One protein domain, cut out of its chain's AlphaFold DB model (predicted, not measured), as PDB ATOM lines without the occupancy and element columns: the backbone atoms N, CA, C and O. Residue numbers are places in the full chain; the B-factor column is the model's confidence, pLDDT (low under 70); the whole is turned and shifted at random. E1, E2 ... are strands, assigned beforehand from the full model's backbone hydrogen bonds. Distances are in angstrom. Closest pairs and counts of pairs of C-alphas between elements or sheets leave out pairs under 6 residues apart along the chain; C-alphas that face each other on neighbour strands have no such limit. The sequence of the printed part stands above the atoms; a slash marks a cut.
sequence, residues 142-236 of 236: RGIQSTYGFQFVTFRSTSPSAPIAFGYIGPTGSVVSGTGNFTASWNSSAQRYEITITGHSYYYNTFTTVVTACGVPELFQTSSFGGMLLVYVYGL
ATOM      1  N   ARG A 142      55.804  39.577 -19.436       64.94
ATOM      2  CA  ARG A 142      54.520  39.669 -20.124       64.94
ATOM      3  C   ARG A 142      53.493  40.289 -19.207       64.94
ATOM      4  O   ARG A 142      53.334  39.852 -18.072       64.94
ATOM      5  N   GLY A 143      52.731  41.224 -19.757       69.94
ATOM      6  CA  GLY A 143      51.526  41.690 -19.099       69.94
ATOM      7  C   GLY A 143      51.777  42.783 -18.065       69.94
ATOM      8  O   GLY A 143      51.105  42.862 -17.035       69.94
ATOM      9  N   ILE A 144      52.748  43.643 -18.347       82.81
ATOM     10  CA  ILE A 144      52.859  44.926 -17.660       82.81
ATOM     11  C   ILE A 144      51.906  45.942 -18.293       82.81
ATOM     12  O   ILE A 144      51.485  45.795 -19.442       82.81
ATOM     13  N   GLN A 145      51.567  46.985 -17.542       90.62
ATOM     14  CA  GLN A 145      51.019  48.197 -18.142       90.62
ATOM     15  C   GLN A 145      52.146  48.936 -18.865       90.62
ATOM     16  O   GLN A 145      53.284  48.925 -18.402       90.62
ATOM     17  N   SER A 146      51.820  49.597 -19.972       89.50
ATOM     18  CA  SER A 146      52.730  50.554 -20.595       89.50
ATOM     19  C   SER A 146      52.986  51.722 -19.645       89.50
ATOM     20  O   SER A 146      52.057  52.232 -19.015       89.50
ATOM     21  N   THR A 147      54.239  52.158 -19.567       89.25
ATOM     22  CA  THR A 147      54.715  53.182 -18.629       89.25
ATOM     23  C   THR A 147      54.102  54.548 -18.925       89.25
ATOM     24  O   THR A 147      53.619  55.225 -18.017       89.25
ATOM     25  N   TYR A 148      54.080  54.943 -20.200       88.38
ATOM     26  CA  TYR A 148      53.460  56.197 -20.642       88.38
ATOM     27  C   TYR A 148      52.227  55.975 -21.515       88.38
ATOM     28  O   TYR A 148      51.473  56.918 -21.714       88.38
ATOM     29  N   GLY A 149      51.960  54.749 -21.964       92.75
ATOM     30  CA  GLY A 149      50.924  54.454 -22.944       92.75
ATOM     31  C   GLY A 149      51.516  54.210 -24.331       92.75
ATOM     32  O   GLY A 149      52.729  54.231 -24.541       92.75
ATOM     33  N   PHE A 150      50.644  53.985 -25.304       95.25
ATOM     34  CA  PHE A 150      51.043  53.626 -26.659       95.25
ATOM     35  C   PHE A 150      50.081  54.193 -27.694       95.25
ATOM     36  O   PHE A 150      48.903  54.448 -27.429       95.25
ATOM     37  N   GLN A 151      50.594  54.382 -28.904       96.62
ATOM     38  CA  GLN A 151      49.782  54.692 -30.071       96.62
ATOM     39  C   GLN A 151      49.511  53.414 -30.854       96.62
ATOM     40  O   GLN A 151      50.368  52.534 -30.932       96.62
ATOM     41  N   PHE A 152      48.325  53.316 -31.446       96.56
ATOM     42  CA  PHE A 152      48.008  52.240 -32.375       96.56
ATOM     43  C   PHE A 152      47.340  52.774 -33.636       96.56
ATOM     44  O   PHE A 152      46.675  53.812 -33.624       96.56
ATOM     45  N   VAL A 153      47.493  52.018 -34.717       96.31
ATOM     46  CA  VAL A 153      46.762  52.210 -35.967       96.31
ATOM     47  C   VAL A 153      46.380  50.851 -36.534       96.31
ATOM     48  O   VAL A 153      47.213  49.948 -36.613       96.31
ATOM     49  N   THR A 154      45.118  50.702 -36.925       95.50
ATOM     50  CA  THR A 154      44.571  49.453 -37.456       95.50
ATOM     51  C   THR A 154      44.088  49.636 -38.888       95.50
ATOM     52  O   THR A 154      43.362  50.582 -39.193       95.50
ATOM     53  N   PHE A 155      44.426  48.687 -39.757       94.44
ATOM     54  CA  PHE A 155      43.997  48.617 -41.152       94.44
ATOM     55  C   PHE A 155      43.259  47.310 -41.429       94.44
ATOM     56  O   PHE A 155      43.483  46.297 -40.764       94.44
ATOM     57  N   ARG A 156      42.428  47.301 -42.473       91.12
ATOM     58  CA  ARG A 156      41.908  46.055 -43.045       91.12
ATOM     59  C   ARG A 156      42.978  45.421 -43.935       91.12
ATOM     60  O   ARG A 156      43.385  46.029 -44.922       91.12
ATOM     61  N   SER A 157      43.410  44.199 -43.623       85.31
ATOM     62  CA  SER A 157      44.584  43.569 -44.254       85.31
ATOM     63  C   SER A 157      44.419  43.334 -45.758       85.31
ATOM     64  O   SER A 157      45.391  43.374 -46.502       85.31
ATOM     65  N   THR A 158      43.186  43.145 -46.230       79.44
ATOM     66  CA  THR A 158      42.876  42.934 -47.654       79.44
ATOM     67  C   THR A 158      42.760  44.232 -48.460       79.44
ATOM     68  O   THR A 158      42.623  44.179 -49.681       79.44
ATOM     69  N   SER A 159      42.716  45.400 -47.807       75.12
ATOM     70  CA  SER A 159      42.506  46.707 -48.455       75.12
ATOM     71  C   SER A 159      43.026  47.855 -47.570       75.12
ATOM     72  O   SER A 159      42.224  48.604 -47.007       75.12
ATOM     73  N   PRO A 160      44.351  48.009 -47.404       73.88
ATOM     74  CA  PRO A 160      44.938  48.965 -46.462       73.88
ATOM     75  C   PRO A 160      44.981  50.405 -47.015       73.88
ATOM     76  O   PRO A 160      46.007  51.071 -46.941       73.88
ATOM     77  N   SER A 161      43.891  50.904 -47.605       77.06
ATOM     78  CA  SER A 161      43.851  52.252 -48.199       77.06
ATOM     79  C   SER A 161      43.617  53.369 -47.175       77.06
ATOM     80  O   SER A 161      44.054  54.495 -47.396       77.06
ATOM     81  N   ALA A 162      42.958  53.066 -46.052       86.88
ATOM     82  CA  ALA A 162      42.761  53.983 -44.932       86.88
ATOM     83  C   ALA A 162      42.704  53.210 -43.599       86.88
ATOM     84  O   ALA A 162      42.234  52.064 -43.579       86.88
ATOM     85  N   PRO A 163      43.169  53.805 -42.486       92.50
ATOM     86  CA  PRO A 163      43.043  53.183 -41.177       92.50
ATOM     87  C   PRO A 163      41.575  53.148 -40.735       92.50
ATOM     88  O   PRO A 163      40.839  54.117 -40.904       92.50
ATOM     89  N   ILE A 164      41.158  52.032 -40.139       93.62
ATOM     90  CA  ILE A 164      39.801  51.855 -39.597       93.62
ATOM     91  C   ILE A 164      39.647  52.465 -38.199       93.62
ATOM     92  O   ILE A 164      38.548  52.849 -37.801       93.62
ATOM     93  N   ALA A 165      40.747  52.534 -37.453       96.50
ATOM     94  CA  ALA A 165      40.845  53.174 -36.154       96.50
ATOM     95  C   ALA A 165      42.313  53.491 -35.869       96.50
ATOM     96  O   ALA A 165      43.211  52.741 -36.261       96.50
ATOM     97  N   PHE A 166      42.548  54.594 -35.172       96.69
ATOM     98  CA  PHE A 166      43.844  54.917 -34.595       96.69
ATOM     99  C   PHE A 166      43.646  55.791 -33.369       96.69
ATOM    100  O   PHE A 166      42.648  56.507 -33.251       96.69
ATOM    101  N   GLY A 167      44.618  55.769 -32.471       96.38
ATOM    102  CA  GLY A 167      44.576  56.617 -31.298       96.38
ATOM    103  C   GLY A 167      45.734  56.399 -30.349       96.38
ATOM    104  O   GLY A 167      46.594  55.545 -30.559       96.38
ATOM    105  N   TYR A 168      45.726  57.204 -29.298       96.25
ATOM    106  CA  TYR A 168      46.655  57.131 -28.186       96.25
ATOM    107  C   TYR A 168      45.918  56.629 -26.944       96.25
ATOM    108  O   TYR A 168      44.906  57.207 -26.531       96.25
ATOM    109  N   ILE A 169      46.430  55.542 -26.371       97.12
ATOM    110  CA  ILE A 169      45.899  54.895 -25.173       97.12
ATOM    111  C   ILE A 169      46.887  55.129 -24.034       97.12
ATOM    112  O   ILE A 169      48.072  54.825 -24.161       97.12
ATOM    113  N   GLY A 170      46.396  55.677 -22.925       95.12
ATOM    114  CA  GLY A 170      47.193  55.935 -21.733       95.12
ATOM    115  C   GLY A 170      47.520  54.662 -20.935       95.12
ATOM    116  O   GLY A 170      46.940  53.599 -21.176       95.12
ATOM    117  N   PRO A 171      48.390  54.763 -19.913       92.56
ATOM    118  CA  PRO A 171      48.873  53.626 -19.118       92.56
ATOM    119  C   PRO A 171      47.768  52.756 -18.507       92.56
ATOM    120  O   PRO A 171      47.892  51.537 -18.407       92.56
ATOM    121  N   THR A 172      46.649  53.362 -18.113       92.19
ATOM    122  CA  THR A 172      45.514  52.679 -17.471       92.19
ATOM    123  C   THR A 172      44.467  52.168 -18.462       92.19
ATOM    124  O   THR A 172      43.421  51.666 -18.056       92.19
ATOM    125  N   GLY A 173      44.731  52.285 -19.765       93.69
ATOM    126  CA  GLY A 173      43.802  51.913 -20.827       93.69
ATOM    127  C   GLY A 173      42.801  53.011 -21.176       93.69
ATOM    128  O   GLY A 173      41.873  52.756 -21.930       93.69
ATOM    129  N   SER A 174      42.970  54.230 -20.657       94.31
ATOM    130  CA  SER A 174      42.143  55.373 -21.039       94.31
ATOM    131  C   SER A 174      42.428  55.811 -22.477       94.31
ATOM    132  O   SER A 174      43.578  55.882 -22.910       94.31
ATOM    133  N   VAL A 175      41.378  56.146 -23.225       96.69
ATOM    134  CA  VAL A 175      41.526  56.756 -24.552       96.69
ATOM    135  C   VAL A 175      41.857  58.234 -24.369       96.69
ATOM    136  O   VAL A 175      41.050  58.983 -23.824       96.69
ATOM    137  N   VAL A 176      43.041  58.654 -24.812       95.88
ATOM    138  CA  VAL A 176      43.499  60.048 -24.686       95.88
ATOM    139  C   VAL A 176      43.176  60.847 -25.948       95.88
ATOM    140  O   VAL A 176      42.781  62.006 -25.869       95.88
ATOM    141  N   SER A 177      43.336  60.238 -27.124       96.25
ATOM    142  CA  SER A 177      42.943  60.817 -28.416       96.25
ATOM    143  C   SER A 177      42.759  59.719 -29.465       96.25
ATOM    144  O   SER A 177      43.253  58.604 -29.284       96.25
ATOM    145  N   GLY A 178      42.067  60.014 -30.567       94.94
ATOM    146  CA  GLY A 178      41.940  59.090 -31.692       94.94
ATOM    147  C   GLY A 178      40.687  59.315 -32.531       94.94
ATOM    148  O   GLY A 178      40.029  60.344 -32.427       94.94
ATOM    149  N   THR A 179      40.347  58.323 -33.348       94.81
ATOM    150  CA  THR A 179      39.232  58.345 -34.311       94.81
ATOM    151  C   THR A 179      37.829  58.381 -33.693       94.81
ATOM    152  O   THR A 179      36.850  58.525 -34.419       94.81
ATOM    153  N   GLY A 180      37.697  58.234 -32.371       95.06
ATOM    154  CA  GLY A 180      36.417  58.315 -31.648       95.06
ATOM    155  C   GLY A 180      35.486  57.106 -31.815       95.06
ATOM    156  O   GLY A 180      34.473  57.018 -31.130       95.06
ATOM    157  N   ASN A 181      35.833  56.150 -32.678       96.31
ATOM    158  CA  ASN A 181      35.085  54.916 -32.935       96.31
ATOM    159  C   ASN A 181      35.685  53.692 -32.223       96.31
ATOM    160  O   ASN A 181      35.570  52.576 -32.726       96.31
ATOM    161  N   PHE A 182      36.367  53.876 -31.092       97.62
ATOM    162  CA  PHE A 182      36.889  52.763 -30.305       97.62
ATOM    163  C   PHE A 182      36.859  53.055 -28.806       97.62
ATOM    164  O   PHE A 182      36.902  54.206 -28.373       97.62
ATOM    165  N   THR A 183      36.826  51.987 -28.015       97.69
ATOM    166  CA  THR A 183      37.013  52.020 -26.562       97.69
ATOM    167  C   THR A 183      38.240  51.203 -26.195       97.69
ATOM    168  O   THR A 183      38.542  50.225 -26.876       97.69
ATOM    169  N   ALA A 184      38.912  51.566 -25.108       97.38
ATOM    170  CA  ALA A 184      40.037  50.817 -24.568       97.38
ATOM    171  C   ALA A 184      39.892  50.662 -23.050       97.38
ATOM    172  O   ALA A 184      39.287  51.509 -22.387       97.38
ATOM    173  N   SER A 185      40.436  49.577 -22.510       96.06
ATOM    174  CA  SER A 185      40.584  49.369 -21.071       96.06
ATOM    175  C   SER A 185      41.788  48.479 -20.775       96.06
ATOM    176  O   SER A 185      42.192  47.654 -21.595       96.06
ATOM    177  N   TRP A 186      42.382  48.651 -19.595       95.75
ATOM    178  CA  TRP A 186      43.348  47.698 -19.059       95.75
ATOM    179  C   TRP A 186      42.616  46.605 -18.278       95.75
ATOM    180  O   TRP A 186      41.877  46.893 -17.336       95.75
ATOM    181  N   ASN A 187      42.850  45.346 -18.640       93.81
ATOM    182  CA  ASN A 187      42.373  44.187 -17.901       93.81
ATOM    183  C   ASN A 187      43.508  43.664 -17.014       93.81
ATOM    184  O   ASN A 187      44.409  42.975 -17.490       93.81
ATOM    185  N   SER A 188      43.463  43.977 -15.718       88.88
ATOM    186  CA  SER A 188      44.506  43.587 -14.761       88.88
ATOM    187  C   SER A 188      44.595  42.080 -14.536       88.88
ATOM    188  O   SER A 188      45.678  41.571 -14.272       88.88
ATOM    189  N   SER A 189      43.480  41.356 -14.661       89.38
ATOM    190  CA  SER A 189      43.441  39.903 -14.467       89.38
ATOM    191  C   SER A 189      44.043  39.152 -15.655       89.38
ATOM    192  O   SER A 189      44.730  38.154 -15.471       89.38
ATOM    193  N   ALA A 190      43.789  39.630 -16.875       88.00
ATOM    194  CA  ALA A 190      44.337  39.057 -18.105       88.00
ATOM    195  C   ALA A 190      45.655  39.716 -18.552       88.00
ATOM    196  O   ALA A 190      46.224  39.309 -19.566       88.00
ATOM    197  N   GLN A 191      46.104  40.733 -17.813       92.62
ATOM    198  CA  GLN A 191      47.311  41.518 -18.049       92.62
ATOM    199  C   GLN A 191      47.464  41.996 -19.502       92.62
ATOM    200  O   GLN A 191      48.471  41.745 -20.170       92.62
ATOM    201  N   ARG A 192      46.426  42.653 -20.025       94.31
ATOM    202  CA  ARG A 192      46.386  43.133 -21.413       94.31
ATOM    203  C   ARG A 192      45.475  44.339 -21.569       94.31
ATOM    204  O   ARG A 192      44.535  44.516 -20.793       94.31
ATOM    205  N   TYR A 193      45.708  45.116 -22.617       96.50
ATOM    206  CA  TYR A 193      44.756  46.124 -23.067       96.50
ATOM    207  C   TYR A 193      43.727  45.482 -23.992       96.50
ATOM    208  O   TYR A 193      44.084  44.722 -24.895       96.50
ATOM    209  N   GLU A 194      42.458  45.796 -23.765       97.12
ATOM    210  CA  GLU A 194      41.324  45.321 -24.553       97.12
ATOM    211  C   GLU A 194      40.725  46.516 -25.294       97.12
ATOM    212  O   GLU A 194      40.308  47.498 -24.680       97.12
ATOM    213  N   ILE A 195      40.750  46.458 -26.626       97.88
ATOM    214  CA  ILE A 195      40.327  47.546 -27.505       97.88
ATOM    215  C   ILE A 195      39.180  47.052 -28.383       97.88
ATOM    216  O   ILE A 195      39.329  46.097 -29.148       97.88
ATOM    217  N   THR A 196      38.044  47.736 -28.317       97.56
ATOM    218  CA  THR A 196      36.869  47.449 -29.148       97.56
ATOM    219  C   THR A 196      36.720  48.548 -30.183       97.56
ATOM    220  O   THR A 196      36.556  49.708 -29.815       97.56
ATOM    221  N   ILE A 197      36.742  48.194 -31.469       96.50
ATOM    222  CA  ILE A 197      36.505  49.135 -32.569       96.50
ATOM    223  C   ILE A 197      35.032  49.041 -32.971       96.50
ATOM    224  O   ILE A 197      34.555  48.000 -33.417       96.50
ATOM    225  N   THR A 198      34.285  50.129 -32.815       95.81
ATOM    226  CA  THR A 198      32.855  50.182 -33.120       95.81
ATOM    227  C   THR A 198      32.595  49.820 -34.585       95.81
ATOM    228  O   THR A 198      33.281  50.277 -35.502       95.81
ATOM    229  N   GLY A 199      31.592  48.966 -34.805       92.44
ATOM    230  CA  GLY A 199      31.218  48.482 -36.136       92.44
ATOM    231  C   GLY A 199      32.141  47.402 -36.712       92.44
ATOM    232  O   GLY A 199      31.896  46.947 -37.825       92.44
ATOM    233  N   HIS A 200      33.172  46.967 -35.978       91.94
ATOM    234  CA  HIS A 200      34.141  45.982 -36.451       91.94
ATOM    235  C   HIS A 200      34.351  44.873 -35.415       91.94
ATOM    236  O   HIS A 200      34.690  45.136 -34.267       91.94
ATOM    237  N   SER A 201      34.199  43.615 -35.838       93.50
ATOM    238  CA  SER A 201      34.664  42.466 -35.054       93.50
ATOM    239  C   SER A 201      36.122  42.203 -35.414       93.50
ATOM    240  O   SER A 201      36.416  41.660 -36.482       93.50
ATOM    241  N   TYR A 202      37.042  42.667 -34.571       94.00
ATOM    242  CA  TYR A 202      38.472  42.542 -34.817       94.00
ATOM    243  C   TYR A 202      38.915  41.074 -34.753       94.00
ATOM    244  O   TYR A 202      38.657  40.361 -33.783       94.00
ATOM    245  N   TYR A 203      39.635  40.645 -35.787       92.19
ATOM    246  CA  TYR A 203      40.274  39.339 -35.885       92.19
ATOM    247  C   TYR A 203      41.658  39.498 -36.518       92.19
ATOM    248  O   TYR A 203      41.783  40.135 -37.567       92.19
ATOM    249  N   TYR A 204      42.691  38.924 -35.896       84.06
ATOM    250  CA  TYR A 204      44.098  39.183 -36.245       84.06
ATOM    251  C   TYR A 204      44.498  38.771 -37.676       84.06
ATOM    252  O   TYR A 204      45.498  39.266 -38.182       84.06
ATOM    253  N   ASN A 205      43.732  37.900 -38.344       86.38
ATOM    254  CA  ASN A 205      43.974  37.536 -39.751       86.38
ATOM    255  C   ASN A 205      43.280  38.473 -40.755       86.38
ATOM    256  O   ASN A 205      43.607  38.460 -41.938       86.38
ATOM    257  N   THR A 206      42.297  39.256 -40.307       89.06
ATOM    258  CA  THR A 206      41.510  40.159 -41.167       89.06
ATOM    259  C   THR A 206      41.980  41.606 -41.046       89.06
ATOM    260  O   THR A 206      41.794  42.409 -41.967       89.06
ATOM    261  N   PHE A 207      42.568  41.943 -39.900       91.75
ATOM    262  CA  PHE A 207      43.052  43.274 -39.582       91.75
ATOM    263  C   PHE A 207      44.511  43.228 -39.157       91.75
ATOM    264  O   PHE A 207      44.945  42.324 -38.449       91.75
ATOM    265  N   THR A 208      45.246  44.264 -39.539       92.12
ATOM    266  CA  THR A 208      46.632  44.469 -39.126       92.12
ATOM    267  C   THR A 208      46.689  45.700 -38.245       92.12
ATOM    268  O   THR A 208      46.172  46.749 -38.626       92.12
ATOM    269  N   THR A 209      47.323  45.575 -37.083       94.75
ATOM    270  CA  THR A 209      47.517  46.687 -36.154       94.75
ATOM    271  C   THR A 209      48.999  46.905 -35.920       94.75
ATOM    272  O   THR A 209      49.724  45.962 -35.613       94.75
ATOM    273  N   VAL A 210      49.431  48.154 -36.037       93.81
ATOM    274  CA  VAL A 210      50.755  48.597 -35.600       93.81
ATOM    275  C   VAL A 210      50.594  49.283 -34.255       93.81
ATOM    276  O   VAL A 210      49.681  50.092 -34.086       93.81
ATOM    277  N   VAL A 211      51.471  48.950 -33.310       94.50
ATOM    278  CA  VAL A 211      51.518  49.550 -31.975       94.50
ATOM    279  C   VAL A 211      52.908  50.129 -31.747       94.50
ATOM    280  O   VAL A 211      53.907  49.511 -32.111       94.50
ATOM    281  N   THR A 212      52.980  51.322 -31.168       91.81
ATOM    282  CA  THR A 212      54.243  52.008 -30.889       91.81
ATOM    283  C   THR A 212      54.237  52.567 -29.474       91.81
ATOM    284  O   THR A 212      53.284  53.237 -29.069       91.81
ATOM    285  N   ALA A 213      55.312  52.280 -28.736       88.94
ATOM    286  CA  ALA A 213      55.534  52.782 -27.386       88.94
ATOM    287  C   ALA A 213      55.565  54.313 -27.356       88.94
ATOM    288  O   ALA A 213      56.065  54.948 -28.286       88.94
ATOM    289  N   CYS A 214      55.125  54.900 -26.247       85.50
ATOM    290  CA  CYS A 214      55.410  56.291 -25.930       85.50
ATOM    291  C   CYS A 214      56.460  56.365 -24.808       85.50
ATOM    292  O   CYS A 214      56.368  55.654 -23.813       85.50
ATOM    293  N   GLY A 215      57.451  57.249 -24.944       80.50
ATOM    294  CA  GLY A 215      58.372  57.649 -23.867       80.50
ATOM    295  C   GLY A 215      59.491  56.664 -23.489       80.50
ATOM    296  O   GLY A 215      60.604  57.114 -23.235       80.50
ATOM    297  N   VAL A 216      59.238  55.355 -23.472       78.06
ATOM    298  CA  VAL A 216      60.229  54.313 -23.135       78.06
ATOM    299  C   VAL A 216      60.205  53.180 -24.160       78.06
ATOM    300  O   VAL A 216      59.169  52.956 -24.788       78.06
ATOM    301  N   PRO A 217      61.323  52.466 -24.368       77.19
ATOM    302  CA  PRO A 217      61.322  51.303 -25.237       77.19
ATOM    303  C   PRO A 217      60.553  50.160 -24.552       77.19
ATOM    304  O   PRO A 217      60.928  49.693 -23.482       77.19
ATOM    305  N   GLU A 218      59.464  49.724 -25.180       84.88
ATOM    306  CA  GLU A 218      58.611  48.612 -24.746       84.88
ATOM    307  C   GLU A 218      58.322  47.714 -25.954       84.88
ATOM    308  O   GLU A 218      58.214  48.194 -27.088       84.88
ATOM    309  N   LEU A 219      58.180  46.409 -25.718       84.50
ATOM    310  CA  LEU A 219      57.759  45.463 -26.747       84.50
ATOM    311  C   LEU A 219      56.241  45.274 -26.703       84.50
ATOM    312  O   LEU A 219      55.643  45.142 -25.634       84.50
ATOM    313  N   PHE A 220      55.622  45.206 -27.882       88.75
ATOM    314  CA  PHE A 220      54.181  45.022 -28.028       88.75
ATOM    315  C   PHE A 220      53.865  43.789 -28.861       88.75
ATOM    316  O   PHE A 220      54.503  43.524 -29.879       88.75
ATOM    317  N   GLN A 221      52.819  43.073 -28.464       89.75
ATOM    318  CA  GLN A 221      52.198  42.034 -29.276       89.75
ATOM    319  C   GLN A 221      50.707  42.311 -29.397       89.75
ATOM    320  O   GLN A 221      50.032  42.585 -28.406       89.75
ATOM    321  N   THR A 222      50.180  42.165 -30.607       92.56
ATOM    322  CA  THR A 222      48.745  42.256 -30.873       92.56
ATOM    323  C   THR A 222      48.134  40.870 -31.052       92.56
ATOM    324  O   THR A 222      48.737  40.001 -31.678       92.56
ATOM    325  N   SER A 223      46.919  40.671 -30.553       92.88
ATOM    326  CA  SER A 223      46.108  39.469 -30.780       92.88
ATOM    327  C   SER A 223      44.625  39.850 -30.873       92.88
ATOM    328  O   SER A 223      44.289  41.033 -30.928       92.88
ATOM    329  N   SER A 224      43.721  38.871 -30.908       93.25
ATOM    330  CA  SER A 224      42.278  39.121 -30.867       93.25
ATOM    331  C   SER A 224      41.526  38.098 -30.029       93.25
ATOM    332  O   SER A 224      41.822  36.906 -30.105       93.25
ATOM    333  N   PHE A 225      40.495  38.541 -29.313       91.31
ATOM    334  CA  PHE A 225      39.544  37.664 -28.628       91.31
ATOM    335  C   PHE A 225      38.167  38.324 -28.576       91.31
ATOM    336  O   PHE A 225      38.069  39.512 -28.282       91.31
ATOM    337  N   GLY A 226      37.103  37.572 -28.873       89.69
ATOM    338  CA  GLY A 226      35.729  38.080 -28.780       89.69
ATOM    339  C   GLY A 226      35.433  39.313 -29.649       89.69
ATOM    340  O   GLY A 226      34.603  40.128 -29.267       89.69
ATOM    341  N   GLY A 227      36.127  39.483 -30.781       90.75
ATOM    342  CA  GLY A 227      35.989  40.660 -31.650       90.75
ATOM    343  C   GLY A 227      36.761  41.900 -31.182       90.75
ATOM    344  O   GLY A 227      36.640  42.956 -31.798       90.75
ATOM    345  N   MET A 228      37.558  41.788 -30.116       94.62
ATOM    346  CA  MET A 228      38.418  42.858 -29.609       94.62
ATOM    347  C   MET A 228      39.851  42.696 -30.119       94.62
ATOM    348  O   MET A 228      40.342  41.574 -30.278       94.62
ATOM    349  N   LEU A 229      40.537  43.819 -30.311       96.38
ATOM    350  CA  LEU A 229      41.989  43.885 -30.413       96.38
ATOM    351  C   LEU A 229      42.574  43.762 -29.003       96.38
ATOM    352  O   LEU A 229      42.211  44.510 -28.098       96.38
ATOM    353  N   LEU A 230      43.496  42.822 -28.826       95.94
ATOM    354  CA  LEU A 230      44.261  42.661 -27.596       95.94
ATOM    355  C   LEU A 230      45.666  43.209 -27.804       95.94
ATOM    356  O   LEU A 230      46.305  42.855 -28.795       95.94
ATOM    357  N   VAL A 231      46.165  44.004 -26.859       95.12
ATOM    358  CA  VAL A 231      47.556  44.472 -26.855       95.12
ATOM    359  C   VAL A 231      48.241  44.016 -25.571       95.12
ATOM    360  O   VAL A 231      47.800  44.332 -24.466       95.12
ATOM    361  N   TYR A 232      49.325  43.264 -25.736       91.81
ATOM    362  CA  TYR A 232      50.205  42.815 -24.665       91.81
ATOM    363  C   TYR A 232      51.468  43.659 -24.671       91.81
ATOM    364  O   TYR A 232      52.066  43.853 -25.730       91.81
ATOM    365  N   VAL A 233      51.867  44.119 -23.489       90.19
ATOM    366  CA  VAL A 233      53.092  44.895 -23.291       90.19
ATOM    367  C   VAL A 233      54.093  44.055 -22.528       90.19
ATOM    368  O   VAL A 233      53.743  43.236 -21.669       90.19
ATOM    369  N   TYR A 234      55.343  44.266 -22.889       83.31
ATOM    370  CA  TYR A 234      56.470  43.495 -22.448       83.31
ATOM    371  C   TYR A 234      57.616  44.432 -22.089       83.31
ATOM    372  O   TYR A 234      58.005  45.278 -22.901       83.31
ATOM    373  N   GLY A 235      58.137  44.265 -20.873       72.06
ATOM    374  CA  GLY A 235      59.364  44.935 -20.455       72.06
ATOM    375  C   GLY A 235      60.549  44.459 -21.295       72.06
ATOM    376  O   GLY A 235      60.567  43.302 -21.725       72.06
ATOM    377  N   LEU A 236      61.489  45.368 -21.546       64.31
ATOM    378  CA  LEU A 236      62.805  45.067 -22.108       64.31
ATOM    379  C   LEU A 236      63.817  44.879 -20.978       64.31
ATOM    380  O   LEU A 236      63.814  45.722 -20.054       64.31
TER     381      LEU A 236
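What this domain is: This is residues 142 to 236 of the 236 residues of an uncharacterized protein of candidate division Zixibacteria bacterium (UniProt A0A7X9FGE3). Two twisted four-stranded sheets lie face to face as a sandwich, E3 E2 E1 E6 over E4 E5 E8 E7, their strands crossed at 37 degrees. Edge strands E6 and E7 come together along one side, and E3 and E4 along the other. The printed part has 95 residues with eight named strands, E1 to E8 in chain order, and no named helix; it is all strand, and both sheets are antiparallel. It is compact, with a radius of gyration of the C-alphas of 12.2 A and spans of 33 by 24 by 22 A.

Where its parts are: In one sheet, E3 is residues 175 to 178, E2 163 to 169, E1 150 to 156, 20.2 A long from C-alpha 150 at (51.043, 53.626, -26.659), and E6 207 to 213, 19.9 A. In the other, E4 is residues 182 to 187, E5 192 to 197, E8 228 to 234, 19.4 A long and ending at C-alpha 234 at (56.470, 43.495, -22.448), and E7 219 to 225, 19.9 A.

How they stand to each other: E1, E2 and E3 form a meander, each strand the antiparallel neighbour of the one before; N 152 and O 167 are 3.0 A apart, N 168 and O 177 2.8 A. E6 is antiparallel to E1, with N 153 and O 210 3.0 A apart. In the other sheet, E4 and E5 form a hairpin, with N 185 and O 194 3.0 A apart. E5 and E8 are antiparallel neighbours, with N 195 and O 229 within hydrogen-bond range at 2.8 A. E7 and E8 are a hairpin, with N 223 and O 230 2.9 A apart. Between the sheets, the closest C-alphas of E6 and E7 are those of Val 211 and Phe 220, 6.6 A apart; for E3 and E4, Val 175 and Ala 184, 6.1 A. E1 and E8 are apart.

The domain as a whole: The C-alphas farthest apart, of Ser 161 and Ser 189, are 35.9 A apart. The printed part has no cut and no long link. Mean pLDDT of the printed part is 90.6; residues 142 to 143 and 236 are under 70.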